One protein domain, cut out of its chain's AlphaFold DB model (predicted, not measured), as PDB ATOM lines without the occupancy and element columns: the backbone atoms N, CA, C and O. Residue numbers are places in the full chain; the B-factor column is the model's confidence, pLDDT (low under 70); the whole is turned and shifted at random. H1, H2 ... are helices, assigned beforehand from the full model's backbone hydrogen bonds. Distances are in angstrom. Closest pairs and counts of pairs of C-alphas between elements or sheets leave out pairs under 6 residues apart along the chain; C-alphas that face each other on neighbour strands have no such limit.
ATOM      1  N   GLN A  61      36.263 -32.397 -95.836       93.62
ATOM      2  CA  GLN A  61      35.151 -31.771 -96.559       93.62
ATOM      3  C   GLN A  61      35.630 -31.061 -97.829       93.62
ATOM      4  O   GLN A  61      35.057 -31.280 -98.899       93.62
ATOM      5  N   ALA A  62      36.696 -30.261 -97.736       93.62
ATOM      6  CA  ALA A  62      37.278 -29.569 -98.885       93.62
ATOM      7  C   ALA A  62      37.792 -30.558 -99.947       93.62
ATOM      8  O   ALA A  62      37.494 -30.409-101.135       93.62
ATOM      9  N   VAL A  63      38.488 -31.614 -99.516       93.94
ATOM     10  CA  VAL A  63      39.028 -32.660-100.398       93.94
ATOM     11  C   VAL A  63      37.912 -33.409-101.141       93.94
ATOM     12  O   VAL A  63      38.021 -33.619-102.353       93.94
ATOM     13  N   LEU A  64      36.808 -33.757-100.466       94.06
ATOM     14  CA  LEU A  64      35.642 -34.381-101.106       94.06
ATOM     15  C   LEU A  64      34.892 -33.419-102.037       94.06
ATOM     16  O   LEU A  64      34.438 -33.841-103.103       94.06
ATOM     17  N   ALA A  65      34.772 -32.140-101.670       93.31
ATOM     18  CA  ALA A  65      34.130 -31.124-102.503       93.31
ATOM     19  C   ALA A  65      34.889 -30.898-103.821       93.31
ATOM     20  O   ALA A  65      34.268 -30.806-104.880       93.31
ATOM     21  N   ALA A  66      36.225 -30.891-103.773       93.19
ATOM     22  CA  ALA A  66      37.078 -30.802-104.957       93.19
ATOM     23  C   ALA A  66      37.031 -32.069-105.837       93.19
ATOM     24  O   ALA A  66      37.369 -32.016-107.018       93.19
ATOM     25  N   ASN A  67      36.588 -33.209-105.289       92.56
ATOM     26  CA  ASN A  67      36.637 -34.516-105.947       92.56
ATOM     27  C   ASN A  67      35.273 -35.237-105.947       92.56
ATOM     28  O   ASN A  67      35.136 -36.323-105.373       92.56
ATOM     29  N   PRO A  68      34.253 -34.710-106.652       91.06
ATOM     30  CA  PRO A  68      32.876 -35.208-106.565       91.06
ATOM     31  C   PRO A  68      32.709 -36.680-106.979       91.06
ATOM     32  O   PRO A  68      31.832 -37.369-106.463       91.06
ATOM     33  N   LYS A  69      33.576 -37.207-107.857       93.62
ATOM     34  CA  LYS A  69      33.563 -38.627-108.269       93.62
ATOM     35  C   LYS A  69      33.908 -39.608-107.136       93.62
ATOM     36  O   LYS A  69      33.594 -40.796-107.234       93.62
ATOM     37  N   HIS A  70      34.572 -39.122-106.088       93.38
ATOM     38  CA  HIS A  70      35.001 -39.902-104.928       93.38
ATOM     39  C   HIS A  70      34.072 -39.726-103.726       93.38
ATOM     40  O   HIS A  70      34.354 -40.250-102.653       93.38
ATOM     41  N   ARG A  71      32.948 -39.019-103.875       90.88
ATOM     42  CA  ARG A  71      32.011 -38.812-102.773       90.88
ATOM     43  C   ARG A  71      31.401 -40.156-102.327       90.88
ATOM     44  O   ARG A  71      30.876 -40.880-103.177       90.88
ATOM     45  N   PRO A  72      31.481 -40.526-101.035       91.81
ATOM     46  CA  PRO A  72      30.829 -41.731-100.526       91.81
ATOM     47  C   PRO A  72      29.309 -41.523-100.427       91.81
ATOM     48  O   PRO A  72      28.824 -40.394-100.487       91.81
ATOM     49  N   THR A  73      28.556 -42.615-100.259       89.75
ATOM     50  CA  THR A  73      27.085 -42.580-100.151       89.75
ATOM     51  C   THR A  73      26.598 -41.751 -98.961       89.75
ATOM     52  O   THR A  73      25.614 -41.033 -99.094       89.75
ATOM     53  N   ASP A  74      27.303 -41.826 -97.829       91.94
ATOM     54  CA  ASP A  74      27.066 -41.011 -96.634       91.94
ATOM     55  C   ASP A  74      28.348 -40.222 -96.298       91.94
ATOM     56  O   ASP A  74      29.262 -40.758 -95.661       91.94
ATOM     57  N   PRO A  75      28.483 -38.985 -96.814       91.81
ATOM     58  CA  PRO A  75      29.668 -38.153 -96.622       91.81
ATOM     59  C   PRO A  75      29.938 -37.803 -95.168       91.81
ATOM     60  O   PRO A  75      31.088 -37.884 -94.746       91.81
ATOM     61  N   ASP A  76      28.908 -37.443 -94.407       91.88
ATOM     62  CA  ASP A  76      29.087 -36.921 -93.053       91.88
ATOM     63  C   ASP A  76      29.527 -38.036 -92.100       91.88
ATOM     64  O   ASP A  76      30.497 -37.863 -91.356       91.88
ATOM     65  N   ALA A  77      28.905 -39.219 -92.196       90.62
ATOM     66  CA  ALA A  77      29.325 -40.381 -91.417       90.62
ATOM     67  C   ALA A  77      30.741 -40.850 -91.789       90.62
ATOM     68  O   ALA A  77      31.530 -41.216 -90.915       90.62
ATOM     69  N   TRP A  78      31.089 -40.822 -93.081       92.25
ATOM     70  CA  TRP A  78      32.430 -41.196 -93.531       92.25
ATOM     71  C   TRP A  78      33.487 -40.202 -93.038       92.25
ATOM     72  O   TRP A  78      34.520 -40.630 -92.529       92.25
ATOM     73  N   ILE A  79      33.231 -38.889 -93.133       92.88
ATOM     74  CA  ILE A  79      34.158 -37.855 -92.649       92.88
ATOM     75  C   ILE A  79      34.377 -38.003 -91.143       92.88
ATOM     76  O   ILE A  79      35.527 -37.971 -90.715       92.88
ATOM     77  N   ALA A  80      33.310 -38.185 -90.358       89.44
ATOM     78  CA  ALA A  80      33.420 -38.361 -88.912       89.44
ATOM     79  C   ALA A  80      34.331 -39.551 -88.563       89.44
ATOM     80  O   ALA A  80      35.311 -39.383 -87.840       89.44
ATOM     81  N   ALA A  81      34.083 -40.715 -89.172       88.19
ATOM     82  CA  ALA A  81      34.882 -41.918 -88.937       88.19
ATOM     83  C   ALA A  81      36.346 -41.773 -89.399       88.19
ATOM     84  O   ALA A  81      37.263 -42.312 -88.777       88.19
ATOM     85  N   VAL A  82      36.591 -41.055 -90.501       89.69
ATOM     86  CA  VAL A  82      37.949 -40.830 -91.012       89.69
ATOM     87  C   VAL A  82      38.710 -39.817 -90.166       89.69
ATOM     88  O   VAL A  82      39.868 -40.062 -89.844       89.69
ATOM     89  N   ALA A  83      38.080 -38.709 -89.778       88.69
ATOM     90  CA  ALA A  83      38.702 -37.689 -88.938       88.69
ATOM     91  C   ALA A  83      39.096 -38.244 -87.560       88.69
ATOM     92  O   ALA A  83      40.142 -37.875 -87.031       88.69
ATOM     93  N   GLU A  84      38.285 -39.150 -87.012       85.44
ATOM     94  CA  GLU A  84      38.539 -39.793 -85.722       85.44
ATOM     95  C   GLU A  84      39.720 -40.777 -85.771       85.44
ATOM     96  O   GLU A  84      40.524 -40.833 -84.843       85.44
ATOM     97  N   HIS A  85      39.852 -41.558 -86.849       83.19
ATOM     98  CA  HIS A  85      40.789 -42.692 -86.887       83.19
ATOM     99  C   HIS A  85      42.000 -42.509 -87.803       83.19
ATOM    100  O   HIS A  85      42.970 -43.262 -87.707       83.19
ATOM    101  N   TYR A  86      41.962 -41.527 -88.702       86.88
ATOM    102  CA  TYR A  86      42.956 -41.340 -89.753       86.88
ATOM    103  C   TYR A  86      43.364 -39.863 -89.865       86.88
ATOM    104  O   TYR A  86      43.042 -39.195 -90.851       86.88
ATOM    105  N   PRO A  87      44.138 -39.337 -88.898       81.75
ATOM    106  CA  PRO A  87      44.491 -37.915 -88.848       81.75
ATOM    107  C   PRO A  87      45.289 -37.435 -90.075       81.75
ATOM    108  O   PRO A  87      45.249 -36.258 -90.420       81.75
ATOM    109  N   ALA A  88      45.977 -38.344 -90.776       84.69
ATOM    110  CA  ALA A  88      46.737 -38.054 -91.994       84.69
ATOM    111  C   ALA A  88      45.946 -38.284 -93.303       84.69
ATOM    112  O   ALA A  88      46.533 -38.241 -94.385       84.69
ATOM    113  N   ALA A  89      44.637 -38.556 -93.241       90.75
ATOM    114  CA  ALA A  89      43.850 -38.916 -94.423       90.75
ATOM    115  C   ALA A  89      43.710 -37.775 -95.435       90.75
ATOM    116  O   ALA A  89      43.887 -38.016 -96.624       90.75
ATOM    117  N   ALA A  90      43.420 -36.547 -94.992       91.69
ATOM    118  CA  ALA A  90      43.200 -35.414 -95.893       91.69
ATOM    119  C   ALA A  90      44.376 -35.161 -96.866       91.69
ATOM    120  O   ALA A  90      44.141 -35.237 -98.073       91.69
ATOM    121  N   PRO A  91      45.631 -34.964 -96.404       91.75
ATOM    122  CA  PRO A  91      46.758 -34.754 -97.318       91.75
ATOM    123  C   PRO A  91      47.048 -35.982 -98.192       91.75
ATOM    124  O   PRO A  91      47.408 -35.847 -99.359       91.75
ATOM    125  N   ALA A  92      46.847 -37.195 -97.668       93.62
ATOM    126  CA  ALA A  92      47.063 -38.412 -98.440       93.62
ATOM    127  C   ALA A  92      46.028 -38.578 -99.568       93.62
ATOM    128  O   ALA A  92      46.381 -39.021-100.659       93.62
ATOM    129  N   LEU A  93      44.764 -38.215 -99.329       95.31
ATOM    130  CA  LEU A  93      43.698 -38.234-100.335       95.31
ATOM    131  C   LEU A  93      43.912 -37.149-101.393       95.31
ATOM    132  O   LEU A  93      43.759 -37.428-102.580       95.31
ATOM    133  N   GLU A  94      44.313 -35.947-100.976       94.50
ATOM    134  CA  GLU A  94      44.674 -34.859-101.889       94.50
ATOM    135  C   GLU A  94      45.813 -35.281-102.828       94.50
ATOM    136  O   GLU A  94      45.673 -35.194-104.049       94.50
ATOM    137  N   TRP A  95      46.888 -35.854-102.274       93.81
ATOM    138  CA  TRP A  95      47.966 -36.447-103.064       93.81
ATOM    139  C   TRP A  95      47.438 -37.533-104.006       93.81
ATOM    140  O   TRP A  95      47.637 -37.435-105.218       93.81
ATOM    141  N   ALA A  96      46.728 -38.534-103.475       94.19
ATOM    142  CA  ALA A  96      46.283 -39.714-104.213       94.19
ATOM    143  C   ALA A  96      45.347 -39.386-105.385       94.19
ATOM    144  O   ALA A  96      45.297 -40.146-106.359       94.19
ATOM    145  N   TRP A  97      44.594 -38.288-105.293       94.75
ATOM    146  CA  TRP A  97      43.654 -37.850-106.324       94.75
ATOM    147  C   TRP A  97      44.220 -36.807-107.292       94.75
ATOM    148  O   TRP A  97      43.606 -36.551-108.330       94.75
ATOM    149  N   SER A  98      45.404 -36.272-107.004       91.25
ATOM    150  CA  SER A  98      46.126 -35.344-107.873       91.25
ATOM    151  C   SER A  98      46.956 -36.052-108.956       91.25
ATOM    152  O   SER A  98      47.169 -37.268-108.929       91.25
ATOM    153  N   ASP A  99      47.487 -35.270-109.898       89.12
ATOM    154  CA  ASP A  99      48.494 -35.731-110.864       89.12
ATOM    155  C   ASP A  99      49.869 -36.009-110.233       89.12
ATOM    156  O   ASP A  99      50.715 -36.629-110.873       89.12
ATOM    157  N   GLN A 100      50.094 -35.596-108.980       86.06
ATOM    158  CA  GLN A 100      51.347 -35.849-108.259       86.06
ATOM    159  C   GLN A 100      51.446 -37.291-107.747       86.06
ATOM    160  O   GLN A 100      52.541 -37.762-107.438       86.06
ATOM    161  N   CYS A 101      50.323 -38.013-107.645       89.44
ATOM    162  CA  CYS A 101      50.356 -39.438-107.343       89.44
ATOM    163  C   CYS A 101      50.909 -40.196-108.560       89.44
ATOM    164  O   CYS A 101      50.287 -40.176-109.629       89.44
ATOM    165  N   PRO A 102      52.031 -40.924-108.412       86.44
ATOM    166  CA  PRO A 102      52.687 -41.599-109.527       86.44
ATOM    167  C   PRO A 102      51.879 -42.792-110.055       86.44
ATOM    168  O   PRO A 102      52.209 -43.363-111.089       86.44
ATOM    169  N   THR A 103      50.797 -43.166-109.366       86.44
ATOM    170  CA  THR A 103      49.860 -44.183-109.835       86.44
ATOM    171  C   THR A 103      48.475 -43.593-110.022       86.44
ATOM    172  O   THR A 103      48.000 -42.779-109.237       86.44
ATOM    173  N   ASP A 104      47.770 -44.055-111.042       89.00
ATOM    174  CA  ASP A 104      46.399 -43.636-111.317       89.00
ATOM    175  C   ASP A 104      45.340 -44.508-110.624       89.00
ATOM    176  O   ASP A 104      44.146 -44.227-110.728       89.00
ATOM    177  N   TYR A 105      45.759 -45.544-109.891       91.44
ATOM    178  CA  TYR A 105      44.869 -46.501-109.232       91.44
ATOM    179  C   TYR A 105      43.817 -45.802-108.362       91.44
ATOM    180  O   TYR A 105      42.618 -46.004-108.557       91.44
ATOM    181  N   TRP A 106      44.260 -44.923-107.458       92.81
ATOM    182  CA  TRP A 106      43.379 -44.194-106.542       92.81
ATOM    183  C   TRP A 106      42.456 -43.218-107.278       92.81
ATOM    184  O   TRP A 106      41.275 -43.125-106.949       92.81
ATOM    185  N   ARG A 107      42.950 -42.570-108.341       91.75
ATOM    186  CA  ARG A 107      42.160 -41.672-109.202       91.75
ATOM    187  C   ARG A 107      41.072 -42.388-109.999       91.75
ATOM    188  O   ARG A 107      40.086 -41.750-110.378       91.75
ATOM    189  N   ARG A 108      41.250 -43.678-110.295       90.38
ATOM    190  CA  ARG A 108      40.281 -44.495-111.043       90.38
ATOM    191  C   ARG A 108      39.164 -45.062-110.166       90.38
ATOM    192  O   ARG A 108      38.143 -45.484-110.712       90.38
ATOM    193  N   LEU A 109      39.332 -45.092-108.841       89.00
ATOM    194  CA  LEU A 109      38.282 -45.558-107.934       89.00
ATOM    195  C   LEU A 109      37.026 -44.686-108.058       89.00
ATOM    196  O   LEU A 109      37.106 -43.473-108.240       89.00
ATOM    197  N   ARG A 110      35.853 -45.310-107.949       88.44
ATOM    198  CA  ARG A 110      34.577 -44.599-107.802       88.44
ATOM    199  C   ARG A 110      34.143 -44.679-106.347       88.44
ATOM    200  O   ARG A 110      34.109 -45.773-105.790       88.44
ATOM    201  N   GLY A 111      33.795 -43.534-105.769       89.50
ATOM    202  CA  GLY A 111      33.578 -43.409-104.328       89.50
ATOM    203  C   GLY A 111      34.882 -43.286-103.536       89.50
ATOM    204  O   GLY A 111      35.981 -43.312-104.102       89.50
ATOM    205  N   ALA A 112      34.736 -43.099-102.226       88.94
ATOM    206  CA  ALA A 112      35.854 -42.929-101.310       88.94
ATOM    207  C   ALA A 112      36.471 -44.290-100.946       88.94
ATOM    208  O   ALA A 112      35.741 -45.286-100.900       88.94
ATOM    209  N   PRO A 113      37.783 -44.343-100.640       91.25
ATOM    210  CA  PRO A 113      38.411 -45.538-100.097       91.25
ATOM    211  C   PRO A 113      37.641 -46.069 -98.885       91.25
ATOM    212  O   PRO A 113      37.259 -45.320 -97.979       91.25
ATOM    213  N   SER A 114      37.413 -47.378 -98.874       89.12
ATOM    214  CA  SER A 114      36.800 -48.046 -97.731       89.12
ATOM    215  C   SER A 114      37.680 -47.945 -96.483       89.12
ATOM    216  O   SER A 114      38.907 -48.038 -96.552       89.12
ATOM    217  N   ILE A 115      37.014 -47.792 -95.337       87.44
ATOM    218  CA  ILE A 115      37.603 -47.800 -93.993       87.44
ATOM    219  C   ILE A 115      37.416 -49.170 -93.330       87.44
ATOM    220  O   ILE A 115      36.565 -49.971 -93.740       87.44
ATOM    221  N   ALA A 116      38.210 -49.470 -92.303       78.62
ATOM    222  CA  ALA A 116      38.101 -50.735 -91.583       78.62
ATOM    223  C   ALA A 116      36.725 -50.877 -90.896       78.62
ATOM    224  O   ALA A 116      36.295 -50.011 -90.143       78.62
ATOM    225  N   ARG A 117      36.025 -52.000 -91.130       64.81
ATOM    226  CA  ARG A 117      34.660 -52.239 -90.608       64.81
ATOM    227  C   ARG A 117      34.591 -52.588 -89.113       64.81
ATOM    228  O   ARG A 117      33.498 -52.588 -88.556       64.81
ATOM    229  N   ARG A 118      35.707 -52.967 -88.477       59.75
ATOM    230  CA  ARG A 118      35.785 -53.287 -87.038       59.75
ATOM    231  C   ARG A 118      37.154 -52.914 -86.482       59.75
ATOM    232  O   ARG A 118      38.161 -53.442 -86.952       59.75
ATOM    233  N   GLN A 119      37.174 -52.088 -85.440       52.44
ATOM    234  CA  GLN A 119      38.365 -51.879 -84.621       52.44
ATOM    235  C   GLN A 119      38.760 -53.207 -83.944       52.44
ATOM    236  O   GLN A 119      37.905 -53.951 -83.461       52.44
ATOM    237  N   GLY A 120      40.048 -53.557 -83.974       49.03
ATOM    238  CA  GLY A 120      40.600 -54.731 -83.277       49.03
ATOM    239  C   GLY A 120      40.730 -56.033 -84.086       49.03
ATOM    240  O   GLY A 120      41.423 -56.944 -83.642       49.03
ATOM    241  N   ARG A 121      40.157 -56.145 -85.296       46.72
ATOM    242  CA  ARG A 121      40.530 -57.210 -86.255       46.72
ATOM    243  C   ARG A 121      41.379 -56.607 -87.366       46.72
ATOM    244  O   ARG A 121      40.983 -55.621 -87.970       46.72
ATOM    245  N   SER A 122      42.536 -57.209 -87.647       50.31
ATOM    246  CA  SER A 122      43.574 -56.689 -88.553       50.31
ATOM    247  C   SER A 122      43.196 -56.720 -90.047       50.31
ATOM    248  O   SER A 122      43.978 -57.160 -90.895       50.31
ATOM    249  N   THR A 123      41.991 -56.302 -90.421       59.88
ATOM    250  CA  THR A 123      41.633 -56.135 -91.829       59.88
ATOM    251  C   THR A 123      42.052 -54.742 -92.267       59.88
ATOM    252  O   THR A 123      41.270 -53.803 -92.164       59.88
ATOM    253  N   ARG A 124      43.300 -54.619 -92.740       75.69
ATOM    254  CA  ARG A 124      43.774 -53.402 -93.417       75.69
ATOM    255  C   ARG A 124      42.838 -53.081 -94.582       75.69
ATOM    256  O   ARG A 124      42.641 -53.945 -95.439       75.69
ATOM    257  N   SER A 125      42.296 -51.874 -94.572       88.25
ATOM    258  CA  SER A 125      41.345 -51.301 -95.523       88.25
ATOM    259  C   SER A 125      42.034 -50.659 -96.734       88.25
ATOM    260  O   SER A 125      43.265 -50.653 -96.837       88.25
ATOM    261  N   GLU A 126      41.248 -50.126 -97.674       91.88
ATOM    262  CA  GLU A 126      41.784 -49.356 -98.803       91.88
ATOM    263  C   GLU A 126      42.460 -48.072 -98.324       91.88
ATOM    264  O   GLU A 126      43.533 -47.737 -98.825       91.88
ATOM    265  N   LEU A 127      41.885 -47.397 -97.323       91.81
ATOM    266  CA  LEU A 127      42.482 -46.189 -96.758       91.81
ATOM    267  C   LEU A 127      43.819 -46.481 -96.061       91.81
ATOM    268  O   LEU A 127      44.773 -45.730 -96.242       91.81
ATOM    269  N   ASP A 128      43.935 -47.610 -95.350       91.44
ATOM    270  CA  ASP A 128      45.214 -48.045 -94.760       91.44
ATOM    271  C   ASP A 128      46.293 -48.252 -95.831       91.44
ATOM    272  O   ASP A 128      47.463 -47.912 -95.639       91.44
ATOM    273  N   GLN A 129      45.905 -48.826 -96.974       93.81
ATOM    274  CA  GLN A 129      46.824 -49.054 -98.083       93.81
ATOM    275  C   GLN A 129      47.230 -47.737 -98.757       93.81
ATOM    276  O   GLN A 129      48.413 -47.553 -99.043       93.81
ATOM    277  N   LEU A 130      46.290 -46.810 -98.957       94.44
ATOM    278  CA  LEU A 130      46.564 -45.474 -99.488       94.44
ATOM    279  C   LEU A 130      47.542 -44.716 -98.584       94.44
ATOM    280  O   LEU A 130      48.543 -44.195 -99.071       94.44
ATOM    281  N   LEU A 131      47.308 -44.712 -97.269       92.88
ATOM    282  CA  LEU A 131      48.199 -44.074 -96.295       92.88
ATOM    283  C   LEU A 131      49.600 -44.694 -96.299       92.88
ATOM    284  O   LEU A 131      50.596 -43.976 -96.208       92.88
ATOM    285  N   SER A 132      49.690 -46.019 -96.453       91.88
ATOM    286  CA  SER A 132      50.975 -46.705 -96.594       91.88
ATOM    287  C   SER A 132      51.720 -46.280 -97.864       91.88
ATOM    288  O   SER A 132      52.932 -46.087 -97.807       91.88
ATOM    289  N   GLU A 133      51.029 -46.153 -98.999       93.75
ATOM    290  CA  GLU A 133      51.631 -45.703-100.263       93.75
ATOM    291  C   GLU A 133      52.045 -44.229-100.195       93.75
ATOM    292  O   GLU A 133      53.158 -43.898-100.596       93.75
ATOM    293  N   HIS A 134      51.211 -43.368 -99.606       93.44
ATOM    294  CA  HIS A 134      51.543 -41.963 -99.373       93.44
ATOM    295  C   HIS A 134      52.798 -41.827 -98.501       93.44
ATOM    296  O   HIS A 134      53.733 -41.132 -98.882       93.44
ATOM    297  N   SER A 135      52.881 -42.553 -97.379       91.19
ATOM    298  CA  SER A 135      54.059 -42.518 -96.499       91.19
ATOM    299  C   SER A 135      55.339 -42.990 -97.200       91.19
ATOM    300  O   SER A 135      56.406 -42.410 -96.979       91.19
ATOM    301  N   LEU A 136      55.251 -44.013 -98.060       89.38
ATOM    302  CA  LEU A 136      56.385 -44.456 -98.879       89.38
ATOM    303  C   LEU A 136      56.821 -43.379 -99.876       89.38
ATOM    304  O   LEU A 136      58.017 -43.126 -99.998       89.38
ATOM    305  N   ALA A 137      55.864 -42.727-100.538       88.56
ATOM    306  CA  ALA A 137      56.133 -41.712-101.549       88.56
ATOM    307  C   ALA A 137      56.672 -40.392-100.974       88.56
ATOM    308  O   ALA A 137      57.515 -39.769-101.608       88.56
ATOM    309  N   THR A 138      56.198 -39.955 -99.800       85.06
ATOM    310  CA  THR A 138      56.466 -38.593 -99.299       85.06
ATOM    311  C   THR A 138      57.369 -38.537 -98.075       85.06
ATOM    312  O   THR A 138      58.078 -37.555 -97.893       85.06
ATOM    313  N   THR A 139      57.351 -39.557 -97.212       78.31
ATOM    314  CA  THR A 139      58.062 -39.512 -95.918       78.31
ATOM    315  C   THR A 139      59.303 -40.393 -95.899       78.31
ATOM    316  O   THR A 139      60.298 -40.053 -95.268       78.31
ATOM    317  N   ARG A 140      59.241 -41.562 -96.543       74.00
ATOM    318  CA  ARG A 140      60.295 -42.585 -96.456       74.00
ATOM    319  C   ARG A 140      61.270 -42.577 -97.629       74.00
ATOM    320  O   ARG A 140      62.107 -43.469 -97.682       74.00
TER     321      ARG A 140
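This is residues 61 to 140 of the 361 residues of an uncharacterized protein of Rhodococcus pyridinivorans (UniProt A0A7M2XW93). Helix H3 sits in the core, with the longest helix, H5, packed crosswise on one side of it and the short H1 running alongside on the other. H2 stands near the beginning of H3, tiny H4 packs on the end of H3, and a long loop, residues 109 to 125, leads from H4 to H5. The printed part has 80 residues with five named helices, H1 to H5 in order along the chain, and no named strand; its class is all helix. It is compact, with a radius of gyration of the C-alphas of 12.1 A and a rounded outline of 31 by 29 by 19 A.

Start at C-alpha 61, at (35.151, -31.771, -96.559), where H1 begins; it holds residues 61 to 66 and is 8.7 A long from first to last C-alpha. Next look at residues 75 to 85, which are H2, 15.5 A long. Find C-alpha 89 at (43.850, -38.916, -94.423); from there H3 runs to residue 97, over 12.0 A. H4 is residues 105 to 108, 5.3 A long. H5 takes residues 126 to 138, 18.2 A long, and ends at C-alpha 138, at (56.466, -38.593, -99.299).

Begin with the hub, H3, which touches H1, H4 and H5. It touches H5 with the C-alphas of Ala 92 and His 134 closest, 5.8 A apart, and the two are about perpendicular, at 79 degrees. H1 and H3 only just touch, with 3 pairs of C-alphas within 8 A; the closest are those of Val 63 and Glu 94, 6.2 A apart. They run the same way at a shallow tilt of 8 degrees. H3 touches H4, where the closest C-alphas, of Trp 97 and Arg 107, are 5.0 A apart. H2 is close to H3 but not clearly touching it; the closest C-alphas, of Val 82 and Ala 89, are 7.1 A apart. H2 and H5 are apart. In H1, H2, H3 and H5 every O i to N i+4 pair is within hydrogen-bond range; H4 is too short for such a pair.

Look for the two C-alphas farthest apart at Asp 99 and Gly 120, 34.4 A from each other. The printed part has no cut. The link from H2 to H3 is tight, while the one from H4 to H5, 17 residues, is long. The mean pLDDT of the printed part is 86.9, and residues 117 to 123, in that long link, are under 70.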